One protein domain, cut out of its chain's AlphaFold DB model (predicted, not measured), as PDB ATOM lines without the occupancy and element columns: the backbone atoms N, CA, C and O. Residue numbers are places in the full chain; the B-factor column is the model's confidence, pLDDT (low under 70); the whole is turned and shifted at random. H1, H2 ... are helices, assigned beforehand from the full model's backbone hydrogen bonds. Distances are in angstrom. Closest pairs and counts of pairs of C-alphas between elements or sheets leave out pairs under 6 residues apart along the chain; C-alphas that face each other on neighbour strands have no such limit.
ATOM      1  N   ASP A   3     -11.030 -45.454 -18.177       80.50
ATOM      2  CA  ASP A   3     -10.427 -46.295 -19.221       80.50
ATOM      3  C   ASP A   3      -8.946 -46.613 -18.945       80.50
ATOM      4  O   ASP A   3      -8.467 -47.684 -19.317       80.50
ATOM      5  N   TYR A   4      -8.232 -45.727 -18.230       84.75
ATOM      6  CA  TYR A   4      -6.849 -45.956 -17.794       84.75
ATOM      7  C   TYR A   4      -6.721 -47.153 -16.842       84.75
ATOM      8  O   TYR A   4      -5.697 -47.834 -16.837       84.75
ATOM      9  N   LEU A   5      -7.766 -47.447 -16.062       84.62
ATOM     10  CA  LEU A   5      -7.810 -48.595 -15.155       84.62
ATOM     11  C   LEU A   5      -8.127 -49.918 -15.869       84.62
ATOM     12  O   LEU A   5      -8.083 -50.978 -15.246       84.62
ATOM     13  N   GLY A   6      -8.394 -49.868 -17.175       77.31
ATOM     14  CA  GLY A   6      -8.723 -51.018 -18.004       77.31
ATOM     15  C   GLY A   6     -10.230 -51.201 -18.170       77.31
ATOM     16  O   GLY A   6     -10.939 -51.623 -17.256       77.31
ATOM     17  N   GLY A   7     -10.719 -50.951 -19.388       77.38
ATOM     18  CA  GLY A   7     -12.111 -51.194 -19.766       77.38
ATOM     19  C   GLY A   7     -13.114 -50.337 -18.982       77.38
ATOM     20  O   GLY A   7     -12.918 -49.141 -18.806       77.38
ATOM     21  N   ASN A   8     -14.215 -50.950 -18.532       81.38
ATOM     22  CA  ASN A   8     -15.299 -50.281 -17.801       81.38
ATOM     23  C   ASN A   8     -15.169 -50.507 -16.281       81.38
ATOM     24  O   ASN A   8     -16.029 -51.160 -15.679       81.38
ATOM     25  N   PHE A   9     -14.067 -50.040 -15.682       86.38
ATOM     26  CA  PHE A   9     -13.774 -50.184 -14.251       86.38
ATOM     27  C   PHE A   9     -13.478 -48.823 -13.585       86.38
ATOM     28  O   PHE A   9     -12.501 -48.178 -13.961       86.38
ATOM     29  N   PRO A  10     -14.267 -48.391 -12.583       90.31
ATOM     30  CA  PRO A  10     -15.483 -49.028 -12.080       90.31
ATOM     31  C   PRO A  10     -16.569 -49.107 -13.159       90.31
ATOM     32  O   PRO A  10     -16.583 -48.345 -14.127       90.31
ATOM     33  N   THR A  11     -17.477 -50.068 -13.018       91.56
ATOM     34  CA  THR A  11     -18.537 -50.281 -14.000       91.56
ATOM     35  C   THR A  11     -19.635 -49.249 -13.815       91.56
ATOM     36  O   THR A  11     -20.338 -49.233 -12.809       91.56
ATOM     37  N   ILE A  12     -19.806 -48.419 -14.842       87.31
ATOM     38  CA  ILE A  12     -20.921 -47.483 -14.970       87.31
ATOM     39  C   ILE A  12     -21.620 -47.824 -16.280       87.31
ATOM     40  O   ILE A  12     -21.007 -47.785 -17.352       87.31
ATOM     41  N   ASP A  13     -22.877 -48.251 -16.206       88.50
ATOM     42  CA  ASP A  13     -23.616 -48.657 -17.395       88.50
ATOM     43  C   ASP A  13     -24.025 -47.445 -18.248       88.50
ATOM     44  O   ASP A  13     -24.020 -46.289 -17.815       88.50
ATOM     45  N   ARG A  14     -24.390 -47.709 -19.505       87.75
ATOM     46  CA  ARG A  14     -24.702 -46.659 -20.482       87.75
ATOM     47  C   ARG A  14     -25.893 -45.790 -20.064       87.75
ATOM     48  O   ARG A  14     -25.917 -44.614 -20.422       87.75
ATOM     49  N   ARG A  15     -26.880 -46.339 -19.348       91.44
ATOM     50  CA  ARG A  15     -28.036 -45.572 -18.863       91.44
ATOM     51  C   ARG A  15     -27.598 -44.623 -17.753       91.44
ATOM     52  O   ARG A  15     -27.947 -43.451 -17.822       91.44
ATOM     53  N   SER A  16     -26.782 -45.088 -16.810       88.31
ATOM     54  CA  SER A  16     -26.209 -44.234 -15.764       88.31
ATOM     55  C   SER A  16     -25.279 -43.148 -16.315       88.31
ATOM     56  O   SER A  16     -25.348 -42.014 -15.848       88.31
ATOM     57  N   LYS A  17     -24.485 -43.423 -17.360       87.88
ATOM     58  CA  LYS A  17     -23.680 -42.383 -18.043       87.88
ATOM     59  C   LYS A  17     -24.542 -41.298 -18.696       87.88
ATOM     60  O   LYS A  17     -24.211 -40.124 -18.625       87.88
ATOM     61  N   LYS A  18     -25.701 -41.656 -19.270       89.75
ATOM     62  CA  LYS A  18     -26.670 -40.655 -19.771       89.75
ATOM     63  C   LYS A  18     -27.236 -39.760 -18.662       89.75
ATOM     64  O   LYS A  18     -27.735 -38.686 -18.962       89.75
ATOM     65  N   GLN A  19     -27.171 -40.208 -17.410       88.56
ATOM     66  CA  GLN A  19     -27.550 -39.450 -16.217       88.56
ATOM     67  C   GLN A  19     -26.334 -38.812 -15.527       88.56
ATOM     68  O   GLN A  19     -26.423 -38.463 -14.356       88.56
ATOM     69  N   MET A  20     -25.190 -38.718 -16.219       89.31
ATOM     70  CA  MET A  20     -23.948 -38.111 -15.725       89.31
ATOM     71  C   MET A  20     -23.396 -38.751 -14.444       89.31
ATOM     72  O   MET A  20     -22.634 -38.130 -13.707       89.31
ATOM     73  N   LYS A  21     -23.747 -40.012 -14.155       89.50
ATOM     74  CA  LYS A  21     -23.300 -40.688 -12.927       89.50
ATOM     75  C   LYS A  21     -21.804 -40.978 -12.895       89.50
ATOM     76  O   LYS A  21     -21.244 -41.145 -11.818       89.50
ATOM     77  N   ASP A  22     -21.156 -41.029 -14.049       90.12
ATOM     78  CA  ASP A  22     -19.700 -41.049 -14.161       90.12
ATOM     79  C   ASP A  22     -19.068 -39.720 -13.751       90.12
ATOM     80  O   ASP A  22     -18.113 -39.729 -12.975       90.12
ATOM     81  N   VAL A  23     -19.636 -38.597 -14.191       90.06
ATOM     82  CA  VAL A  23     -19.208 -37.256 -13.765       90.06
ATOM     83  C   VAL A  23     -19.451 -37.062 -12.268       90.06
ATOM     84  O   VAL A  23     -18.540 -36.657 -11.553       90.06
ATOM     85  N   GLU A  24     -20.639 -37.427 -11.773       90.81
ATOM     86  CA  GLU A  24     -20.979 -37.379 -10.346       90.81
ATOM     87  C   GLU A  24     -20.002 -38.213  -9.513       90.81
ATOM     88  O   GLU A  24     -19.506 -37.751  -8.488       90.81
ATOM     89  N   MET A  25     -19.676 -39.429  -9.960       91.69
ATOM     90  CA  MET A  25     -18.724 -40.283  -9.259       91.69
ATOM     91  C   MET A  25     -17.336 -39.644  -9.197       91.69
ATOM     92  O   MET A  25     -16.751 -39.598  -8.120       91.69
ATOM     93  N   VAL A  26     -16.813 -39.129 -10.315       92.94
ATOM     94  CA  VAL A  26     -15.509 -38.442 -10.332       92.94
ATOM     95  C   VAL A  26     -15.528 -37.210  -9.425       92.94
ATOM     96  O   VAL A  26     -14.596 -37.029  -8.646       92.94
ATOM     97  N   ALA A  27     -16.602 -36.417  -9.449       92.81
ATOM     98  CA  ALA A  27     -16.758 -35.260  -8.572       92.81
ATOM     99  C   ALA A  27     -16.725 -35.656  -7.091       92.81
ATOM    100  O   ALA A  27     -16.014 -35.038  -6.309       92.81
ATOM    101  N   GLN A  28     -17.406 -36.739  -6.705       93.94
ATOM    102  CA  GLN A  28     -17.350 -37.240  -5.329       93.94
ATOM    103  C   GLN A  28     -15.944 -37.695  -4.913       93.94
ATOM    104  O   GLN A  28     -15.592 -37.546  -3.747       93.94
ATOM    105  N   LEU A  29     -15.142 -38.247  -5.831       95.81
ATOM    106  CA  LEU A  29     -13.751 -38.612  -5.541       95.81
ATOM    107  C   LEU A  29     -12.877 -37.366  -5.351       95.81
ATOM    108  O   LEU A  29     -12.091 -37.328  -4.413       95.81
ATOM    109  N   LEU A  30     -13.037 -36.347  -6.197       95.31
ATOM    110  CA  LEU A  30     -12.313 -35.077  -6.073       95.31
ATOM    111  C   LEU A  30     -12.686 -34.345  -4.777       95.31
ATOM    112  O   LEU A  30     -11.802 -33.934  -4.031       95.31
ATOM    113  N   LEU A  31     -13.980 -34.275  -4.455       94.94
ATOM    114  CA  LEU A  31     -14.466 -33.702  -3.198       94.94
ATOM    115  C   LEU A  31     -13.984 -34.484  -1.980       94.94
ATOM    116  O   LEU A  31     -13.717 -33.891  -0.939       94.94
ATOM    117  N   PHE A  32     -13.852 -35.805  -2.092       95.81
ATOM    118  CA  PHE A  32     -13.256 -36.602  -1.028       95.81
ATOM    119  C   PHE A  32     -11.793 -36.213  -0.792       95.81
ATOM    120  O   PHE A  32     -11.367 -36.135   0.360       95.81
ATOM    121  N   LEU A  33     -11.023 -35.957  -1.853       96.25
ATOM    122  CA  LEU A  33      -9.644 -35.507  -1.692       96.25
ATOM    123  C   LEU A  33      -9.602 -34.125  -1.028       96.25
ATOM    124  O   LEU A  33      -8.867 -33.922  -0.067       96.25
ATOM    125  N   GLU A  34     -10.432 -33.198  -1.476       93.94
ATOM    126  CA  GLU A  34     -10.403 -31.822  -0.981       93.94
ATOM    127  C   GLU A  34     -10.959 -31.669   0.446       93.94
ATOM    128  O   GLU A  34     -10.407 -30.938   1.263       93.94
ATOM    129  N   GLU A  35     -12.036 -32.380   0.780       93.06
ATOM    130  CA  GLU A  35     -12.822 -32.133   1.998       93.06
ATOM    131  C   GLU A  35     -12.895 -33.343   2.943       93.06
ATOM    132  O   GLU A  35     -13.464 -33.257   4.039       93.06
ATOM    133  N   GLY A  36     -12.355 -34.489   2.522       92.81
ATOM    134  CA  GLY A  36     -12.470 -35.761   3.227       92.81
ATOM    135  C   GLY A  36     -13.842 -36.426   3.073       92.81
ATOM    136  O   GLY A  36     -14.661 -36.091   2.220       92.81
ATOM    137  N   VAL A  37     -14.116 -37.421   3.922       92.44
ATOM    138  CA  VAL A  37     -15.355 -38.206   3.833       92.44
ATOM    139  C   VAL A  37     -16.583 -37.393   4.251       92.44
ATOM    140  O   VAL A  37     -16.765 -37.094   5.435       92.44
ATOM    141  N   ARG A  38     -17.487 -37.146   3.295       89.75
ATOM    142  CA  ARG A  38     -18.811 -36.541   3.510       89.75
ATOM    143  C   ARG A  38     -19.926 -37.327   2.819       89.75
ATOM    144  O   ARG A  38     -19.666 -38.192   1.980       89.75
ATOM    145  N   ALA A  39     -21.167 -37.015   3.181       86.44
ATOM    146  CA  ALA A  39     -22.340 -37.340   2.382       86.44
ATOM    147  C   ALA A  39     -22.603 -36.156   1.443       86.44
ATOM    148  O   ALA A  39     -22.703 -35.022   1.906       86.44
ATOM    149  N   TYR A  40     -22.688 -36.413   0.139       84.00
ATOM    150  CA  TYR A  40     -22.909 -35.368  -0.860       84.00
ATOM    151  C   TYR A  40     -24.351 -35.456  -1.360       84.00
ATOM    152  O   TYR A  40     -24.711 -36.413  -2.050       84.00
ATOM    153  N   SER A  41     -25.187 -34.489  -0.977       85.38
ATOM    154  CA  SER A  41     -26.498 -34.296  -1.602       85.38
ATOM    155  C   SER A  41     -26.327 -33.700  -3.003       85.38
ATOM    156  O   SER A  41     -25.270 -33.160  -3.324       85.38
ATOM    157  N   GLN A  42     -27.363 -33.780  -3.839       83.75
ATOM    158  CA  GLN A  42     -27.335 -33.141  -5.163       83.75
ATOM    159  C   GLN A  42     -27.138 -31.624  -5.040       83.75
ATOM    160  O   GLN A  42     -26.225 -31.091  -5.650       83.75
ATOM    161  N   GLU A  43     -27.869 -30.966  -4.135       87.56
ATOM    162  CA  GLU A  43     -27.696 -29.533  -3.847       87.56
ATOM    163  C   GLU A  43     -26.259 -29.179  -3.440       87.56
ATOM    164  O   GLU A  43     -25.732 -28.138  -3.830       87.56
ATOM    165  N   TYR A  44     -25.602 -30.053  -2.668       89.50
ATOM    166  CA  TYR A  44     -24.206 -29.851  -2.301       89.50
ATOM    167  C   TYR A  44     -23.281 -29.954  -3.510       89.50
ATOM    168  O   TYR A  44     -22.374 -29.140  -3.648       89.50
ATOM    169  N   LEU A  45     -23.498 -30.950  -4.371       89.75
ATOM    170  CA  LEU A  45     -22.717 -31.118  -5.594       89.75
ATOM    171  C   LEU A  45     -22.897 -29.912  -6.518       89.75
ATOM    172  O   LEU A  45     -21.903 -29.357  -6.970       89.75
ATOM    173  N   ASP A  46     -24.134 -29.456  -6.723       89.00
ATOM    174  CA  ASP A  46     -24.443 -28.289  -7.555       89.00
ATOM    175  C   ASP A  46     -23.741 -27.029  -7.036       89.00
ATOM    176  O   ASP A  46     -23.096 -26.302  -7.800       89.00
ATOM    177  N   LYS A  47     -23.792 -26.803  -5.715       90.94
ATOM    178  CA  LYS A  47     -23.052 -25.712  -5.076       90.94
ATOM    179  C   LYS A  47     -21.544 -25.876  -5.265       90.94
ATOM    180  O   LYS A  47     -20.869 -24.919  -5.630       90.94
ATOM    181  N   ALA A  48     -21.019 -27.077  -5.037       91.31
ATOM    182  CA  ALA A  48     -19.598 -27.366  -5.153       91.31
ATOM    183  C   ALA A  48     -19.061 -27.111  -6.571       91.31
ATOM    184  O   ALA A  48     -17.943 -26.606  -6.702       91.31
ATOM    185  N   PHE A  49     -19.850 -27.416  -7.606       88.25
ATOM    186  CA  PHE A  49     -19.534 -27.065  -8.991       88.25
ATOM    187  C   PHE A  49     -19.538 -25.549  -9.197       88.25
ATOM    188  O   PHE A  49     -18.542 -25.009  -9.666       88.25
ATOM    189  N   SER A  50     -20.601 -24.853  -8.775       90.38
ATOM    190  CA  SER A  50     -20.699 -23.393  -8.942       90.38
ATOM    191  C   SER A  50     -19.572 -22.633  -8.242       90.38
ATOM    192  O   SER A  50     -19.030 -21.688  -8.809       90.38
ATOM    193  N   ASP A  51     -19.193 -23.042  -7.030       90.00
ATOM    194  CA  ASP A  51     -18.098 -22.407  -6.291       90.00
ATOM    195  C   ASP A  51     -16.760 -22.550  -7.049       90.00
ATOM    196  O   ASP A  51     -15.999 -21.588  -7.158       90.00
ATOM    197  N   ARG A  52     -16.493 -23.739  -7.609       90.62
ATOM    198  CA  ARG A  52     -15.231 -24.070  -8.301       90.62
ATOM    199  C   ARG A  52     -15.160 -23.537  -9.731       90.62
ATOM    200  O   ARG A  52     -14.056 -23.332 -10.232       90.62
ATOM    201  N   ASP A  53     -16.303 -23.268 -10.360       87.81
ATOM    202  CA  ASP A  53     -16.374 -22.560 -11.645       87.81
ATOM    203  C   ASP A  53     -15.900 -21.102 -11.518       87.81
ATOM    204  O   ASP A  53     -15.392 -20.533 -12.484       87.81
ATOM    205  N   ILE A  54     -16.034 -20.502 -10.327       88.25
ATOM    206  CA  ILE A  54     -15.551 -19.144 -10.038       88.25
ATOM    207  C   ILE A  54     -14.049 -19.161  -9.732       88.25
ATOM    208  O   ILE A  54     -13.284 -18.433 -10.364       88.25
ATOM    209  N   SER A  55     -13.627 -19.967  -8.753       91.25
ATOM    210  CA  SER A  55     -12.215 -20.190  -8.426       91.25
ATOM    211  C   SER A  55     -12.029 -21.558  -7.788       91.25
ATOM    212  O   SER A  55     -12.804 -21.955  -6.918       91.25
ATOM    213  N   TRP A  56     -10.962 -22.258  -8.169       92.44
ATOM    214  CA  TRP A  56     -10.580 -23.520  -7.546       92.44
ATOM    215  C   TRP A  56      -9.103 -23.507  -7.164       92.44
ATOM    216  O   TRP A  56      -8.240 -24.010  -7.881       92.44
ATOM    217  N   ASP A  57      -8.829 -22.919  -6.005       90.31
ATOM    218  CA  ASP A  57      -7.467 -22.652  -5.540       90.31
ATOM    219  C   ASP A  57      -6.659 -23.946  -5.331       90.31
ATOM    220  O   ASP A  57      -5.480 -24.009  -5.666       90.31
ATOM    221  N   ALA A  58      -7.306 -25.012  -4.845       91.56
ATOM    222  CA  ALA A  58      -6.676 -26.311  -4.589       91.56
ATOM    223  C   ALA A  58      -6.600 -27.229  -5.826       91.56
ATOM    224  O   ALA A  58      -6.212 -28.395  -5.703       91.56
ATOM    225  N   LYS A  59      -6.966 -26.743  -7.023       93.44
ATOM    226  CA  LYS A  59      -7.094 -27.566  -8.237       93.44
ATOM    227  C   LYS A  59      -5.853 -28.406  -8.526       93.44
ATOM    228  O   LYS A  59      -5.972 -29.612  -8.729       93.44
ATOM    229  N   GLU A  60      -4.675 -27.783  -8.557       94.50
ATOM    230  CA  GLU A  60      -3.432 -28.474  -8.922       94.50
ATOM    231  C   GLU A  60      -3.063 -29.571  -7.914       94.50
ATOM    232  O   GLU A  60      -2.634 -30.661  -8.301       94.50
ATOM    233  N   GLU A  61      -3.259 -29.306  -6.621       95.25
ATOM    234  CA  GLU A  61      -2.991 -30.264  -5.549       95.25
ATOM    235  C   GLU A  61      -3.942 -31.462  -5.633       95.25
ATOM    236  O   GLU A  61      -3.490 -32.611  -5.682       95.25
ATOM    237  N   VAL A  62      -5.248 -31.195  -5.739       95.94
ATOM    238  CA  VAL A  62      -6.286 -32.229  -5.825       95.94
ATOM    239  C   VAL A  62      -6.128 -33.066  -7.097       95.94
ATOM    240  O   VAL A  62      -6.233 -34.291  -7.046       95.94
ATOM    241  N   GLU A  63      -5.822 -32.448  -8.241       95.25
ATOM    242  CA  GLU A  63      -5.599 -33.159  -9.505       95.25
ATOM    243  C   GLU A  63      -4.366 -34.070  -9.437       95.25
ATOM    244  O   GLU A  63      -4.411 -35.232  -9.868       95.25
ATOM    245  N   LYS A  64      -3.269 -33.577  -8.854       95.25
ATOM    246  CA  LYS A  64      -2.048 -34.363  -8.651       95.25
ATOM    247  C   LYS A  64      -2.311 -35.556  -7.740       95.25
ATOM    248  O   LYS A  64      -1.892 -36.674  -8.053       95.25
ATOM    249  N   GLU A  65      -3.011 -35.342  -6.632       95.94
ATOM    250  CA  GLU A  65      -3.352 -36.408  -5.698       95.94
ATOM    251  C   GLU A  65      -4.292 -37.446  -6.322       95.94
ATOM    252  O   GLU A  65      -4.072 -38.656  -6.181       95.94
ATOM    253  N   PHE A  66      -5.287 -36.992  -7.084       96.25
ATOM    254  CA  PHE A  66      -6.178 -37.862  -7.839       96.25
ATOM    255  C   PHE A  66      -5.389 -38.753  -8.801       96.25
ATOM    256  O   PHE A  66      -5.527 -39.979  -8.779       96.25
ATOM    257  N   CYS A  67      -4.506 -38.155  -9.606       95.00
ATOM    258  CA  CYS A  67      -3.656 -38.882 -10.544       95.00
ATOM    259  C   CYS A  67      -2.777 -39.923  -9.841       95.00
ATOM    260  O   CYS A  67      -2.673 -41.058 -10.312       95.00
ATOM    261  N   ASN A  68      -2.156 -39.563  -8.718       94.62
ATOM    262  CA  ASN A  68      -1.311 -40.476  -7.946       94.62
ATOM    263  C   ASN A  68      -2.115 -41.651  -7.376       94.62
ATOM    264  O   ASN A  68      -1.684 -42.799  -7.473       94.62
ATOM    265  N   THR A  69      -3.312 -41.381  -6.859       96.25
ATOM    266  CA  THR A  69      -4.217 -42.411  -6.332       96.25
ATOM    267  C   THR A  69      -4.660 -43.374  -7.435       96.25
ATOM    268  O   THR A  69      -4.583 -44.590  -7.266       96.25
ATOM    269  N   VAL A  70      -5.052 -42.863  -8.608       95.88
ATOM    270  CA  VAL A  70      -5.436 -43.699  -9.760       95.88
ATOM    271  C   VAL A  70      -4.261 -44.536 -10.271       95.88
ATOM    272  O   VAL A  70      -4.452 -45.708 -10.595       95.88
ATOM    273  N   LYS A  71      -3.041 -43.984 -10.308       95.25
ATOM    274  CA  LYS A  71      -1.826 -44.733 -10.676       95.25
ATOM    275  C   LYS A  71      -1.540 -45.874  -9.701       95.25
ATOM    276  O   LYS A  71      -1.297 -46.989 -10.149       95.25
ATOM    277  N   ALA A  72      -1.647 -45.629  -8.396       95.56
ATOM    278  CA  ALA A  72      -1.486 -46.664  -7.377       95.56
ATOM    279  C   ALA A  72      -2.526 -47.791  -7.532       95.56
ATOM    280  O   ALA A  72      -2.188 -48.973  -7.496       95.56
ATOM    281  N   ILE A  73      -3.792 -47.442  -7.789       96.50
ATOM    282  CA  ILE A  73      -4.832 -48.439  -8.084       96.50
ATOM    283  C   ILE A  73      -4.471 -49.234  -9.344       96.50
ATOM    284  O   ILE A  73      -4.572 -50.459  -9.333       96.50
ATOM    285  N   LYS A  74      -4.021 -48.569 -10.416       95.75
ATOM    286  CA  LYS A  74      -3.600 -49.242 -11.653       95.75
ATOM    287  C   LYS A  74      -2.466 -50.233 -11.407       95.75
ATOM    288  O   LYS A  74      -2.540 -51.354 -11.898       95.75
ATOM    289  N   GLU A  75      -1.468 -49.851 -10.620       96.00
ATOM    290  CA  GLU A  75      -0.345 -50.718 -10.265       96.00
ATOM    291  C   GLU A  75      -0.810 -51.967  -9.497       96.00
ATOM    292  O   GLU A  75      -0.404 -53.080  -9.832       96.00
ATOM    293  N   ILE A  76      -1.744 -51.820  -8.547       95.94
ATOM    294  CA  ILE A  76      -2.368 -52.965  -7.858       95.94
ATOM    295  C   ILE A  76      -3.067 -53.893  -8.862       95.94
ATOM    296  O   ILE A  76      -2.916 -55.116  -8.774       95.94
ATOM    297  N   LEU A  77      -3.832 -53.335  -9.809       95.12
ATOM    298  CA  LEU A  77      -4.534 -54.111 -10.837       95.12
ATOM    299  C   LEU A  77      -3.554 -54.857 -11.757       95.12
ATOM    300  O   LEU A  77      -3.787 -56.024 -12.065       95.12
ATOM    301  N   ASP A  78      -2.457 -54.211 -12.156       95.06
ATOM    302  CA  ASP A  78      -1.450 -54.779 -13.056       95.06
ATOM    303  C   ASP A  78      -0.629 -55.890 -12.409       95.06
ATOM    304  O   ASP A  78      -0.400 -56.930 -13.025       95.06
ATOM    305  N   LEU A  79      -0.241 -55.725 -11.144       95.94
ATOM    306  CA  LEU A  79       0.460 -56.772 -10.397       95.94
ATOM    307  C   LEU A  79      -0.446 -57.965 -10.055       95.94
ATOM    308  O   LEU A  79       0.055 -59.024  -9.684       95.94
ATOM    309  N   SER A  80      -1.766 -57.798 -10.182       93.56
ATOM    310  CA  SER A  80      -2.793 -58.775  -9.796       93.56
ATOM    311  C   SER A  80      -3.642 -59.243 -10.983       93.56
ATOM    312  O   SER A  80      -4.817 -59.588 -10.818       93.56
ATOM    313  N   GLN A  81      -3.079 -59.237 -12.196       90.75
ATOM    314  CA  GLN A  81      -3.805 -59.587 -13.424       90.75
ATOM    315  C   GLN A  81      -4.443 -60.981 -13.378       90.75
ATOM    316  O   GLN A  81      -5.554 -61.160 -13.881       90.75
ATOM    317  N   ASP A  82      -3.790 -61.948 -12.729       91.62
ATOM    318  CA  ASP A  82      -4.285 -63.319 -12.583       91.62
ATOM    319  C   ASP A  82      -5.553 -63.414 -11.713       91.62
ATOM    320  O   ASP A  82      -6.402 -64.278 -11.928       91.62
ATOM    321  N   ILE A  83      -5.726 -62.474 -10.778       92.25
ATOM    322  CA  ILE A  83      -6.887 -62.379  -9.881       92.25
ATOM    323  C   ILE A  83      -8.064 -61.678 -10.570       92.25
ATOM    324  O   ILE A  83      -9.226 -61.946 -10.258       92.25
ATOM    325  N   ASN A  84      -7.768 -60.787 -11.520       90.38
ATOM    326  CA  ASN A  84      -8.750 -60.017 -12.280       90.38
ATOM    327  C   ASN A  84      -9.699 -59.204 -11.376       90.38
ATOM    328  O   ASN A  84     -10.926 -59.305 -11.456       90.38
ATOM    329  N   LEU A  85      -9.111 -58.379 -10.500       91.88
ATOM    330  CA  LEU A  85      -9.828 -57.553  -9.518       91.88
ATOM    331  C   LEU A  85     -10.952 -56.705 -10.135       91.88
ATOM    332  O   LEU A  85     -11.989 -56.513  -9.496       91.88
ATOM    333  N   SER A  86     -10.801 -56.266 -11.387       88.75
ATOM    334  CA  SER A  86     -11.809 -55.483 -12.110       88.75
ATOM    335  C   SER A  86     -13.105 -56.246 -12.411       88.75
ATOM    336  O   SER A  86     -14.137 -55.628 -12.669       88.75
ATOM    337  N   LYS A  87     -13.097 -57.583 -12.330       89.81
ATOM    338  CA  LYS A  87     -14.293 -58.433 -12.474       89.81
ATOM    339  C   LYS A  87     -14.967 -58.784 -11.148       89.81
ATOM    340  O   LYS A  87     -16.081 -59.312 -11.163       89.81
ATOM    341  N   THR A  88     -14.326 -58.486 -10.021       92.44
ATOM    342  CA  THR A  88     -14.874 -58.737  -8.680       92.44
ATOM    343  C   THR A  88     -15.961 -57.713  -8.319       92.44
ATOM    344  O   THR A  88     -16.359 -56.879  -9.137       92.44
ATOM    345  N   ARG A  89     -16.438 -57.737  -7.067       93.19
ATOM    346  CA  ARG A  89     -17.332 -56.701  -6.521       93.19
ATOM    347  C   ARG A  89     -16.727 -55.297  -6.571       93.19
ATOM    348  O   ARG A  89     -17.474 -54.332  -6.619       93.19
ATOM    349  N   LEU A  90     -15.401 -55.181  -6.652       94.25
ATOM    350  CA  LEU A  90     -14.694 -53.905  -6.713       94.25
ATOM    351  C   LEU A  90     -15.138 -53.008  -7.883       94.25
ATOM    352  O   LEU A  90     -14.964 -51.798  -7.832       94.25
ATOM    353  N   LYS A  91     -15.750 -53.583  -8.927       93.12
ATOM    354  CA  LYS A  91     -16.336 -52.824 -10.041       93.12
ATOM    355  C   LYS A  91     -17.532 -51.957  -9.636       93.12
ATOM    356  O   LYS A  91     -17.905 -51.066 -10.393       93.12
ATOM    357  N   ASN A  92     -18.164 -52.240  -8.496       92.69
ATOM    358  CA  ASN A  92     -19.291 -51.469  -7.988       92.69
ATOM    359  C   ASN A  92     -18.803 -50.116  -7.459       92.69
ATOM    360  O   ASN A  92     -17.748 -50.034  -6.836       92.69
ATOM    361  N   GLN A  93     -19.608 -49.064  -7.619       92.00
ATOM    362  CA  GLN A  93     -19.213 -47.705  -7.230       92.00
ATOM    363  C   GLN A  93     -18.851 -47.580  -5.744       92.00
ATOM    364  O   GLN A  93     -17.853 -46.948  -5.417       92.00
ATOM    365  N   ALA A  94     -19.624 -48.203  -4.846       93.62
ATOM    366  CA  ALA A  94     -19.369 -48.144  -3.406       93.62
ATOM    367  C   ALA A  94     -18.031 -48.796  -3.022       93.62
ATOM    368  O   ALA A  94     -17.288 -48.235  -2.220       93.62
ATOM    369  N   ASP A  95     -17.730 -49.954  -3.617       95.75
ATOM    370  CA  ASP A  95     -16.500 -50.705  -3.370       95.75
ATOM    371  C   ASP A  95     -15.283 -49.978  -3.962       95.75
ATOM    372  O   ASP A  95     -14.257 -49.831  -3.298       95.75
ATOM    373  N   PHE A  96     -15.419 -49.446  -5.180       96.50
ATOM    374  CA  PHE A  96     -14.379 -48.638  -5.811       96.50
ATOM    375  C   PHE A  96     -14.094 -47.350  -5.035       96.50
ATOM    376  O   PHE A  96     -12.933 -47.027  -4.803       96.50
ATOM    377  N   TYR A  97     -15.132 -46.629  -4.599       96.06
ATOM    378  CA  TYR A  97     -14.983 -45.421  -3.781       96.06
ATOM    379  C   TYR A  97     -14.198 -45.723  -2.501       96.06
ATOM    380  O   TYR A  97     -13.309 -44.968  -2.117       96.06
ATOM    381  N   SER A  98     -14.493 -46.851  -1.851       97.38
ATOM    382  CA  SER A  98     -13.800 -47.266  -0.632       97.38
ATOM    383  C   SER A  98     -12.344 -47.662  -0.874       97.38
ATOM    384  O   SER A  98     -11.497 -47.306  -0.058       97.38
ATOM    385  N   LEU A  99     -12.024 -48.318  -1.995       97.88
ATOM    386  CA  LEU A  99     -10.633 -48.548  -2.400       97.88
ATOM    387  C   LEU A  99      -9.901 -47.236  -2.685       97.88
ATOM    388  O   LEU A  99      -8.790 -47.043  -2.198       97.88
ATOM    389  N   PHE A 100     -10.519 -46.337  -3.451       97.94
ATOM    390  CA  PHE A 100      -9.931 -45.044  -3.779       97.94
ATOM    391  C   PHE A 100      -9.610 -44.248  -2.516       97.94
ATOM    392  O   PHE A 100      -8.469 -43.831  -2.334       97.94
ATOM    393  N   GLY A 101     -10.587 -44.106  -1.617       97.19
ATOM    394  CA  GLY A 101     -10.393 -43.378  -0.368       97.19
ATOM    395  C   GLY A 101      -9.326 -44.007   0.523       97.19
ATOM    396  O   GLY A 101      -8.512 -43.294   1.103       97.19
ATOM    397  N   ALA A 102      -9.264 -45.340   0.575       97.12
ATOM    398  CA  ALA A 102      -8.238 -46.041   1.335       97.12
ATOM    399  C   ALA A 102      -6.825 -45.776   0.799       97.12
ATOM    400  O   ALA A 102      -5.931 -45.465   1.579       97.12
ATOM    401  N   ILE A 103      -6.620 -45.865  -0.518       96.88
ATOM    402  CA  ILE A 103      -5.314 -45.607  -1.139       96.88
ATOM    403  C   ILE A 103      -4.910 -44.138  -0.989       96.88
ATOM    404  O   ILE A 103      -3.766 -43.862  -0.637       96.88
ATOM    405  N   ALA A 104      -5.836 -43.203  -1.203       96.69
ATOM    406  CA  ALA A 104      -5.577 -41.777  -1.032       96.69
ATOM    407  C   ALA A 104      -5.151 -41.441   0.407       96.69
ATOM    408  O   ALA A 104      -4.113 -40.817   0.612       96.69
ATOM    409  N   GLU A 105      -5.881 -41.922   1.419       96.12
ATOM    410  CA  GLU A 105      -5.491 -41.699   2.817       96.12
ATOM    411  C   GLU A 105      -4.149 -42.356   3.163       96.12
ATOM    412  O   GLU A 105      -3.347 -41.751   3.867       96.12
ATOM    413  N   LEU A 106      -3.875 -43.566   2.668       94.81
ATOM    414  CA  LEU A 106      -2.580 -44.221   2.890       94.81
ATOM    415  C   LEU A 106      -1.426 -43.434   2.254       94.81
ATOM    416  O   LEU A 106      -0.370 -43.315   2.865       94.81
ATOM    417  N   ASN A 107      -1.638 -42.850   1.073       92.44
ATOM    418  CA  ASN A 107      -0.653 -41.979   0.433       92.44
ATOM    419  C   ASN A 107      -0.390 -40.700   1.252       92.44
ATOM    420  O   ASN A 107       0.747 -40.235   1.291       92.44
ATOM    421  N   ARG A 108      -1.412 -40.140   1.922       92.88
ATOM    422  CA  ARG A 108      -1.281 -38.955   2.800       92.88
ATOM    423  C   ARG A 108      -0.556 -39.236   4.104       92.88
ATOM    424  O   ARG A 108       0.106 -38.352   4.637       92.88
ATOM    425  N   GLU A 109      -0.682 -40.448   4.633       90.62
ATOM    426  CA  GLU A 109      -0.087 -40.835   5.918       90.62
ATOM    427  C   GLU A 109       1.455 -40.892   5.879       90.62
ATOM    428  O   GLU A 109       2.073 -41.210   6.891       90.62
ATOM    429  N   ASN A 110       2.092 -40.547   4.747       66.38
ATOM    430  CA  ASN A 110       3.545 -40.550   4.521       66.38
ATOM    431  C   ASN A 110       4.228 -41.900   4.808       66.38
ATOM    432  O   ASN A 110       5.456 -42.009   4.775       66.38
ATOM    433  N   GLU A 111       3.450 -42.958   5.023       67.19
ATOM    434  CA  GLU A 111       3.930 -44.323   4.949       67.19
ATOM    435  C   GLU A 111       4.111 -44.661   3.476       67.19
ATOM    436  O   GLU A 111       3.175 -44.585   2.680       67.19
ATOM    437  N   LYS A 112       5.333 -45.027   3.087       72.25
ATOM    438  CA  LYS A 112       5.616 -45.459   1.721       72.25
ATOM    439  C   LYS A 112       4.863 -46.764   1.451       72.25
ATOM    440  O   LYS A 112       5.388 -47.851   1.700       72.25
ATOM    441  N   LEU A 113       3.634 -46.652   0.948       83.12
ATOM    442  CA  LEU A 113       2.822 -47.785   0.534       83.12
ATOM    443  C   LEU A 113       3.577 -48.520  -0.572       83.12
ATOM    444  O   LEU A 113       3.661 -48.063  -1.710       83.12
ATOM    445  N   THR A 114       4.175 -49.653  -0.218       90.06
ATOM    446  CA  THR A 114       4.881 -50.488  -1.185       90.06
ATOM    447  C   THR A 114       3.852 -51.371  -1.861       90.06
ATOM    448  O   THR A 114       3.342 -52.324  -1.267       90.06
ATOM    449  N   ILE A 115       3.511 -51.016  -3.098       93.50
ATOM    450  CA  ILE A 115       2.504 -51.736  -3.862       93.50
ATOM    451  C   ILE A 115       3.086 -53.083  -4.298       93.50
ATOM    452  O   ILE A 115       4.124 -53.165  -4.944       93.50
ATOM    453  N   THR A 116       2.425 -54.162  -3.887       95.06
ATOM    454  CA  THR A 116       2.834 -55.539  -4.178       95.06
ATOM    455  C   THR A 116       1.627 -56.353  -4.617       95.06
ATOM    456  O   THR A 116       0.486 -56.021  -4.284       95.06
ATOM    457  N   ARG A 117       1.867 -57.473  -5.307       95.06
ATOM    458  CA  ARG A 117       0.804 -58.419  -5.683       95.06
ATOM    459  C   ARG A 117      -0.006 -58.913  -4.475       95.06
ATOM    460  O   ARG A 117      -1.202 -59.166  -4.603       95.06
ATOM    461  N   ASP A 118       0.614 -59.025  -3.299       95.69
ATOM    462  CA  ASP A 118      -0.070 -59.515  -2.097       95.69
ATOM    463  C   ASP A 118      -1.220 -58.595  -1.651       95.69
ATOM    464  O   ASP A 118      -2.243 -59.076  -1.167       95.69
ATOM    465  N   ILE A 119      -1.134 -57.282  -1.915       96.31
ATOM    466  CA  ILE A 119      -2.255 -56.353  -1.687       96.31
ATOM    467  C   ILE A 119      -3.490 -56.804  -2.475       96.31
ATOM    468  O   ILE A 119      -4.588 -56.871  -1.921       96.31
ATOM    469  N   GLY A 120      -3.326 -57.159  -3.752       96.69
ATOM    470  CA  GLY A 120      -4.435 -57.627  -4.580       96.69
ATOM    471  C   GLY A 120      -5.013 -58.963  -4.113       96.69
ATOM    472  O   GLY A 120      -6.232 -59.141  -4.134       96.69
ATOM    473  N   VAL A 121      -4.166 -59.872  -3.615       96.75
ATOM    474  CA  VAL A 121      -4.602 -61.131  -2.981       96.75
ATOM    475  C   VAL A 121      -5.465 -60.844  -1.752       96.75
ATOM    476  O   VAL A 121      -6.578 -61.367  -1.656       96.75
ATOM    477  N   ARG A 122      -5.001 -59.972  -0.846       96.62
ATOM    478  CA  ARG A 122      -5.742 -59.592   0.367       96.62
ATOM    479  C   ARG A 122      -7.081 -58.937   0.044       96.62
ATOM    480  O   ARG A 122      -8.094 -59.341   0.613       96.62
ATOM    481  N   ILE A 123      -7.109 -57.992  -0.902       97.25
ATOM    482  CA  ILE A 123      -8.349 -57.341  -1.359       97.25
ATOM    483  C   ILE A 123      -9.328 -58.383  -1.905       97.25
ATOM    484  O   ILE A 123     -10.493 -58.398  -1.516       97.25
ATOM    485  N   ASN A 124      -8.878 -59.283  -2.779       96.75
ATOM    486  CA  ASN A 124      -9.747 -60.299  -3.369       96.75
ATOM    487  C   ASN A 124     -10.320 -61.265  -2.327       96.75
ATOM    488  O   ASN A 124     -11.517 -61.545  -2.349       96.75
ATOM    489  N   ASN A 125      -9.483 -61.756  -1.411       95.81
ATOM    490  CA  ASN A 125      -9.920 -62.657  -0.345       95.81
ATOM    491  C   ASN A 125     -10.948 -61.975   0.564       95.81
ATOM    492  O   ASN A 125     -11.996 -62.553   0.846       95.81
ATOM    493  N   PHE A 126     -10.700 -60.713   0.923       96.88
ATOM    494  CA  PHE A 126     -11.640 -59.921   1.705       96.88
ATOM    495  C   PHE A 126     -12.973 -59.730   0.973       96.88
ATOM    496  O   PHE A 126     -14.035 -59.991   1.531       96.88
ATOM    497  N   LEU A 127     -12.947 -59.342  -0.305       95.75
ATOM    498  CA  LEU A 127     -14.168 -59.121  -1.087       95.75
ATOM    499  C   LEU A 127     -14.975 -60.403  -1.334       95.75
ATOM    500  O   LEU A 127     -16.202 -60.331  -1.443       95.75
ATOM    501  N   LYS A 128     -14.320 -61.569  -1.413       95.00
ATOM    502  CA  LYS A 128     -15.007 -62.870  -1.439       95.00
ATOM    503  C   LYS A 128     -15.761 -63.110  -0.137       95.00
ATOM    504  O   LYS A 128     -16.937 -63.457  -0.193       95.00
ATOM    505  N   LEU A 129     -15.125 -62.837   1.003       94.50
ATOM    506  CA  LEU A 129     -15.748 -62.979   2.315       94.50
ATOM    507  C   LEU A 129     -16.917 -61.997   2.516       94.50
ATOM    508  O   LEU A 129     -17.986 -62.399   2.954       94.50
ATOM    509  N   VAL A 130     -16.776 -60.735   2.095       93.88
ATOM    510  CA  VAL A 130     -17.881 -59.747   2.065       93.88
ATOM    511  C   VAL A 130     -19.058 -60.242   1.205       93.88
ATOM    512  O   VAL A 130     -20.229 -59.960   1.473       93.88
ATOM    513  N   GLY A 131     -18.754 -60.967   0.126       90.94
ATOM    514  CA  GLY A 131     -19.741 -61.568  -0.766       90.94
ATOM    515  C   GLY A 131     -20.448 -62.794  -0.186       90.94
ATOM    516  O   GLY A 131     -21.572 -63.071  -0.614       90.94
ATOM    517  N   ASP A 132     -19.850 -63.470   0.793       91.69
ATOM    518  CA  ASP A 132     -20.296 -64.754   1.334       91.69
ATOM    519  C   ASP A 132     -21.688 -64.655   1.980       91.69
ATOM    520  O   ASP A 132     -21.998 -63.731   2.734       91.69
ATOM    521  N   THR A 133     -22.589 -65.558   1.609       84.81
ATOM    522  CA  THR A 133     -23.942 -65.639   2.168       84.81
ATOM    523  C   THR A 133     -23.988 -66.334   3.518       84.81
ATOM    524  O   THR A 133     -24.840 -65.975   4.326       84.81
ATOM    525  N   GLU A 134     -23.089 -67.279   3.787       85.75
ATOM    526  CA  GLU A 134     -23.065 -68.011   5.056       85.75
ATOM    527  C   GLU A 134     -22.648 -67.094   6.201       85.75
ATOM    528  O   GLU A 134     -23.325 -67.053   7.227       85.75
ATOM    529  N   LEU A 135     -21.625 -66.262   5.977       88.06
ATOM    530  CA  LEU A 135     -21.176 -65.254   6.939       88.06
ATOM    531  C   LEU A 135     -22.322 -64.350   7.430       88.06
ATOM    532  O   LEU A 135     -22.369 -63.974   8.597       88.06
ATOM    533  N   LYS A 136     -23.274 -64.019   6.551       85.75
ATOM    534  CA  LYS A 136     -24.399 -63.115   6.860       85.75
ATOM    535  C   LYS A 136     -25.441 -63.742   7.785       85.75
ATOM    536  O   LYS A 136     -26.225 -63.009   8.377       85.75
ATOM    537  N   ASN A 137     -25.463 -65.071   7.874       84.25
ATOM    538  CA  ASN A 137     -26.411 -65.828   8.688       84.25
ATOM    539  C   ASN A 137     -25.786 -66.332  10.000       84.25
ATOM    540  O   ASN A 137     -26.494 -66.893  10.834       84.25
ATOM    541  N   GLN A 138     -24.476 -66.158  10.182       84.88
ATOM    542  CA  GLN A 138     -23.770 -66.552  11.397       84.88
ATOM    543  C   GLN A 138     -24.010 -65.552  12.537       84.88
ATOM    544  O   GLN A 138     -24.180 -64.351  12.319       84.88
ATOM    545  N   SER A 139     -24.000 -66.053  13.776       85.31
ATOM    546  CA  SER A 139     -24.073 -65.192  14.960       85.31
ATOM    547  C   SER A 139     -22.805 -64.346  15.080       85.31
ATOM    548  O   SER A 139     -21.698 -64.880  14.963       85.31
ATOM    549  N   LYS A 140     -22.952 -63.049  15.382       83.94
ATOM    550  CA  LYS A 140     -21.824 -62.109  15.533       83.94
ATOM    551  C   LYS A 140     -20.807 -62.567  16.589       83.94
ATOM    552  O   LYS A 140     -19.615 -62.317  16.418       83.94
ATOM    553  N   ASP A 141     -21.257 -63.297  17.609       85.88
ATOM    554  CA  ASP A 141     -20.410 -63.820  18.691       85.88
ATOM    555  C   ASP A 141     -19.482 -64.960  18.241       85.88
ATOM    556  O   ASP A 141     -18.475 -65.236  18.885       85.88
ATOM    557  N   SER A 142     -19.806 -65.617  17.124       87.56
ATOM    558  CA  SER A 142     -19.020 -66.729  16.567       87.56
ATOM    559  C   SER A 142     -17.991 -66.296  15.519       87.56
ATOM    560  O   SER A 142     -17.203 -67.117  15.055       87.56
ATOM    561  N   LEU A 143     -17.999 -65.015  15.142       90.19
ATOM    562  CA  LEU A 143     -17.148 -64.484  14.084       90.19
ATOM    563  C   LEU A 143     -15.754 -64.133  14.608       90.19
ATOM    564  O   LEU A 143     -15.601 -63.589  15.703       90.19
ATOM    565  N   THR A 144     -14.734 -64.365  13.787       91.00
ATOM    566  CA  THR A 144     -13.417 -63.738  13.974       91.00
ATOM    567  C   THR A 144     -13.500 -62.232  13.718       91.00
ATOM    568  O   THR A 144     -14.456 -61.748  13.106       91.00
ATOM    569  N   ASP A 145     -12.502 -61.458  14.146       90.25
ATOM    570  CA  ASP A 145     -12.472 -60.020  13.855       90.25
ATOM    571  C   ASP A 145     -12.408 -59.739  12.340       90.25
ATOM    572  O   ASP A 145     -13.153 -58.893  11.834       90.25
ATOM    573  N   TYR A 146     -11.646 -60.525  11.573       91.88
ATOM    574  CA  TYR A 146     -11.681 -60.507  10.105       91.88
ATOM    575  C   TYR A 146     -13.099 -60.688   9.528       91.88
ATOM    576  O   TYR A 146     -13.532 -59.930   8.655       91.88
ATOM    577  N   GLN A 147     -13.853 -61.664  10.039       93.50
ATOM    578  CA  GLN A 147     -15.233 -61.933   9.626       93.50
ATOM    579  C   GLN A 147     -16.201 -60.824  10.056       93.50
ATOM    580  O   GLN A 147     -17.060 -60.424   9.266       93.50
ATOM    581  N   ARG A 148     -16.038 -60.275  11.267       93.62
ATOM    582  CA  ARG A 148     -16.806 -59.115  11.737       93.62
ATOM    583  C   ARG A 148     -16.591 -57.906  10.835       93.62
ATOM    584  O   ARG A 148     -17.569 -57.290  10.426       93.62
ATOM    585  N   ASN A 149     -15.346 -57.607  10.471       94.56
ATOM    586  CA  ASN A 149     -15.022 -56.512   9.556       94.56
ATOM    587  C   ASN A 149     -15.635 -56.732   8.164       94.56
ATOM    588  O   ASN A 149     -16.156 -55.795   7.562       94.56
ATOM    589  N   ALA A 150     -15.622 -57.962   7.639       95.00
ATOM    590  CA  ALA A 150     -16.274 -58.267   6.366       95.00
ATOM    591  C   ALA A 150     -17.803 -58.072   6.431       95.00
ATOM    592  O   ALA A 150     -18.392 -57.509   5.503       95.00
ATOM    593  N   LEU A 151     -18.440 -58.475   7.537       94.19
ATOM    594  CA  LEU A 151     -19.867 -58.255   7.767       94.19
ATOM    595  C   LEU A 151     -20.198 -56.762   7.923       94.19
ATOM    596  O   LEU A 151     -21.112 -56.279   7.259       94.19
ATOM    597  N   GLU A 152     -19.429 -56.022   8.726       94.25
ATOM    598  CA  GLU A 152     -19.586 -54.570   8.918       94.25
ATOM    599  C   GLU A 152     -19.443 -53.829   7.580       94.25
ATOM    600  O   GLU A 152     -20.261 -52.975   7.230       94.25
ATOM    601  N   TYR A 153     -18.442 -54.200   6.779       95.75
ATOM    602  CA  TYR A 153     -18.242 -53.647   5.445       95.75
ATOM    603  C   TYR A 153     -19.444 -53.939   4.531       95.75
ATOM    604  O   TYR A 153     -19.927 -53.041   3.838       95.75
ATOM    605  N   TYR A 154     -19.964 -55.172   4.537       94.56
ATOM    606  CA  TYR A 154     -21.159 -55.539   3.773       94.56
ATOM    607  C   TYR A 154     -22.395 -54.731   4.198       94.56
ATOM    608  O   TYR A 154     -23.090 -54.187   3.336       94.56
ATOM    609  N   GLU A 155     -22.660 -54.623   5.503       93.00
ATOM    610  CA  GLU A 155     -23.770 -53.835   6.057       93.00
ATOM    611  C   GLU A 155     -23.647 -52.360   5.622       93.00
ATOM    612  O   GLU A 155     -24.614 -51.767   5.129       93.00
ATOM    613  N   ALA A 156     -22.434 -51.799   5.681       93.12
ATOM    614  CA  ALA A 156     -22.131 -50.434   5.257       93.12
ATOM    615  C   ALA A 156     -22.326 -50.196   3.746       93.12
ATOM    616  O   ALA A 156     -22.657 -49.079   3.344       93.12
ATOM    617  N   VAL A 157     -22.128 -51.211   2.896       91.38
ATOM    618  CA  VAL A 157     -22.468 -51.142   1.460       91.38
ATOM    619  C   VAL A 157     -23.977 -51.283   1.241       91.38
ATOM    620  O   VAL A 157     -24.540 -50.603   0.388       91.38
ATOM    621  N   LYS A 158     -24.647 -52.173   1.978       88.50
ATOM    622  CA  LYS A 158     -26.045 -52.531   1.712       88.50
ATOM    623  C   LYS A 158     -27.039 -51.455   2.139       88.50
ATOM    624  O   LYS A 158     -27.994 -51.209   1.409       88.50
ATOM    625  N   PHE A 159     -26.858 -50.865   3.319       81.88
ATOM    626  CA  PHE A 159     -27.927 -50.084   3.950       81.88
ATOM    627  C   PHE A 159     -27.833 -48.580   3.712       81.88
ATOM    628  O   PHE A 159     -28.869 -47.935   3.589       81.88
ATOM    629  N   SER A 160     -26.629 -48.005   3.637       80.06
ATOM    630  CA  SER A 160     -26.492 -46.550   3.497       80.06
ATOM    631  C   SER A 160     -25.156 -46.142   2.875       80.06
ATOM    632  O   SER A 160     -24.389 -45.398   3.470       80.06
ATOM    633  N   PHE A 161     -24.813 -46.650   1.684       80.62
ATOM    634  CA  PHE A 161     -23.445 -46.519   1.147       80.62
ATOM    635  C   PHE A 161     -22.981 -45.078   0.855       80.62
ATOM    636  O   PHE A 161     -21.776 -44.831   0.724       80.62
ATOM    637  N   THR A 162     -23.911 -44.133   0.733       84.56
ATOM    638  CA  THR A 162     -23.632 -42.704   0.534       84.56
ATOM    639  C   THR A 162     -23.475 -41.929   1.840       84.56
ATOM    640  O   THR A 162     -22.984 -40.804   1.799       84.56
ATOM    641  N   ASP A 163     -23.860 -42.511   2.980       90.62
ATOM    642  CA  ASP A 163     -23.682 -41.899   4.294       90.62
ATOM    643  C   ASP A 163     -22.193 -41.731   4.640       90.62
ATOM    644  O   ASP A 163     -21.342 -42.563   4.309       90.62
ATOM    645  N   ALA A 164     -21.871 -40.634   5.326       91.19
ATOM    646  CA  ALA A 164     -20.503 -40.318   5.705       91.19
ATOM    647  C   ALA A 164     -19.936 -41.359   6.684       91.19
ATOM    648  O   ALA A 164     -18.777 -41.754   6.548       91.19
ATOM    649  N   GLY A 165     -20.743 -41.827   7.643       92.62
ATOM    650  CA  GLY A 165     -20.339 -42.837   8.620       92.62
ATOM    651  C   GLY A 165     -19.997 -44.161   7.946       92.62
ATOM    652  O   GLY A 165     -18.897 -44.686   8.124       92.62
ATOM    653  N   THR A 166     -20.883 -44.656   7.080       93.50
ATOM    654  CA  THR A 166     -20.628 -45.908   6.347       93.50
ATOM    655  C   THR A 166     -19.417 -45.803   5.419       93.50
ATOM    656  O   THR A 166     -18.632 -46.747   5.329       93.50
ATOM    657  N   ARG A 167     -19.217 -44.659   4.747       94.81
ATOM    658  CA  ARG A 167     -18.033 -44.405   3.911       94.81
ATOM    659  C   ARG A 167     -16.750 -44.478   4.734       94.81
ATOM    660  O   ARG A 167     -15.827 -45.178   4.317       94.81
ATOM    661  N   LYS A 168     -16.715 -43.828   5.905       95.94
ATOM    662  CA  LYS A 168     -15.574 -43.886   6.836       95.94
ATOM    663  C   LYS A 168     -15.290 -45.319   7.274       95.94
ATOM    664  O   LYS A 168     -14.146 -45.752   7.196       95.94
ATOM    665  N   THR A 169     -16.321 -46.073   7.657       96.25
ATOM    666  CA  THR A 169     -16.189 -47.492   8.018       96.25
ATOM    667  C   THR A 169     -15.565 -48.310   6.891       96.25
ATOM    668  O   THR A 169     -14.574 -49.003   7.110       96.25
ATOM    669  N   ARG A 170     -16.089 -48.200   5.663       96.38
ATOM    670  CA  ARG A 170     -15.561 -48.974   4.533       96.38
ATOM    671  C   ARG A 170     -14.124 -48.594   4.180       96.38
ATOM    672  O   ARG A 170     -13.322 -49.487   3.920       96.38
ATOM    673  N   ILE A 171     -13.791 -47.301   4.189       97.25
ATOM    674  CA  ILE A 171     -12.424 -46.819   3.935       97.25
ATOM    675  C   ILE A 171     -11.471 -47.336   5.018       97.25
ATOM    676  O   ILE A 171     -10.456 -47.941   4.685       97.25
ATOM    677  N   ARG A 172     -11.831 -47.203   6.302       96.69
ATOM    678  CA  ARG A 172     -11.056 -47.729   7.439       96.69
ATOM    679  C   ARG A 172     -10.752 -49.217   7.277       96.69
ATOM    680  O   ARG A 172      -9.598 -49.621   7.380       96.69
ATOM    681  N   ILE A 173     -11.775 -50.029   7.014       97.31
ATOM    682  CA  ILE A 173     -11.612 -51.480   6.864       97.31
ATOM    683  C   ILE A 173     -10.740 -51.801   5.645       97.31
ATOM    684  O   ILE A 173      -9.810 -52.597   5.751       97.31
ATOM    685  N   MET A 174     -10.980 -51.146   4.504       97.38
ATOM    686  CA  MET A 174     -10.184 -51.355   3.293       97.38
ATOM    687  C   MET A 174      -8.710 -50.971   3.503       97.38
ATOM    688  O   MET A 174      -7.825 -51.682   3.028       97.38
ATOM    689  N   LYS A 175      -8.413 -49.924   4.285       96.06
ATOM    690  CA  LYS A 175      -7.037 -49.597   4.699       96.06
ATOM    691  C   LYS A 175      -6.401 -50.725   5.504       96.06
ATOM    692  O   LYS A 175      -5.267 -51.099   5.213       96.06
ATOM    693  N   SER A 176      -7.117 -51.305   6.469       95.25
ATOM    694  CA  SER A 176      -6.619 -52.452   7.240       95.25
ATOM    695  C   SER A 176      -6.327 -53.665   6.350       95.25
ATOM    696  O   SER A 176      -5.297 -54.314   6.525       95.25
ATOM    697  N   VAL A 177      -7.176 -53.930   5.348       96.19
ATOM    698  CA  VAL A 177      -6.949 -54.982   4.337       96.19
ATOM    699  C   VAL A 177      -5.694 -54.695   3.510       96.19
ATOM    700  O   VAL A 177      -4.850 -55.577   3.333       96.19
ATOM    701  N   ILE A 178      -5.531 -53.457   3.034       95.31
ATOM    702  CA  ILE A 178      -4.361 -53.041   2.248       95.31
ATOM    703  C   ILE A 178      -3.083 -53.100   3.084       95.31
ATOM    704  O   ILE A 178      -2.052 -53.485   2.548       95.31
ATOM    705  N   ARG A 179      -3.125 -52.799   4.383       93.19
ATOM    706  CA  ARG A 179      -1.963 -52.933   5.276       93.19
ATOM    707  C   ARG A 179      -1.653 -54.378   5.668       93.19
ATOM    708  O   ARG A 179      -0.509 -54.682   5.969       93.19
ATOM    709  N   GLY A 180      -2.650 -55.263   5.639       91.00
ATOM    710  CA  GLY A 180      -2.526 -56.617   6.186       91.00
ATOM    711  C   GLY A 180      -2.688 -56.679   7.710       91.00
ATOM    712  O   GLY A 180      -2.327 -57.682   8.309       91.00
TER     713      GLY A 180
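This is residues 3 to 180 of the 183 residues of an uncharacterized protein of Scytonema sp. UIC 10036 (UniProt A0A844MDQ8). Crossed helices gather round H5, which sits in the middle with H2, H4 and H8 packed on it; H6 and H7 pack on H8 toward one end of the long axis, and H3 makes the other end. H4, the longest helix, runs along much of that axis and makes a corner with H6; H1 sits off to one side near H2, and residues 50 to 57, of which 50 to 54 belong to H3, stick out. The printed part has 178 residues with eight named helices, H1 to H8 in order, and no named strand: the class is all helix. It is compact, with a radius of gyration of the C-alphas of 16.5 A, yet elongated, spanning 54 by 34 by 32 A.

Start at Asp 3 and read on to C-alpha 14 at (-24.702, -46.659, -20.482), where H1, residues 14 to 18, begins; it is 6.4 A long. Next come H2, residues 21 to 35, 20.1 A, and H3, residues 42 to 54, 18.9 A. Find C-alpha 59 at (-7.094, -27.566, -8.237); from there H4 runs 30.2 A to residue 79. Further on are H5, residues 93 to 108, 22.3 A; H6, residues 117 to 131, 21.4 A; and H7, residues 145 to 158, 19.7 A. H8, residues 164 to 179, is 22.4 A long and ends at C-alpha 179, (-1.963, -52.933, 5.276).

Look first at H1, close to but not clearly touching H2; their closest C-alphas, of Ser 16 and Asp 22, are 7.4 A apart. H3 is also close to but not clearly touching H2, with the closest C-alphas, of Ala 27 and Leu 45, 7.8 A apart. H2 touches H5 at a shallow tilt of 28 degrees, the same way, closest at the C-alphas of Leu 29 and Tyr 97, 7.1 A. With residues 29 to 34 alone it touches H4, closest at the C-alphas of Leu 33 and Val 62, 6.3 A. H4 touches H5, closest at the C-alphas of Thr 69 and Ala 104, 5.5 A. H4 and H6 touch only at their ends, closest at the C-alphas of Leu 79 and Arg 117, 5.0 A. H5 touches H8 at a steep tilt of 63 degrees, the same way; the closest C-alphas, of Ser 98 and Ile 171, are 4.8 A apart. H6 touches H7, closest at the C-alphas of Val 130 and Ala 150, 4.8 A. H6 also touches H8, closest at the C-alphas of Ile 119 and Ile 178, 5.6 A. H7 and H8 form a helical hairpin, opposite ways at a steep tilt of 39 degrees, closest at the C-alphas of Ala 156 and Thr 166, 4.9 A. Every O i to N i+4 pair is within hydrogen-bond range in H1, H2, H4, H5, H6, H7 and H8, and 8 of 9 are in H3.

The two C-alphas farthest apart, of Ile 54 and Ser 142, are 54.6 A apart. The printed part has no cut. Look for the long links at residues 80 to 92 and 132 to 144. The mean pLDDT of the printed part is 91.5, and residues 110 to 111 are under 70.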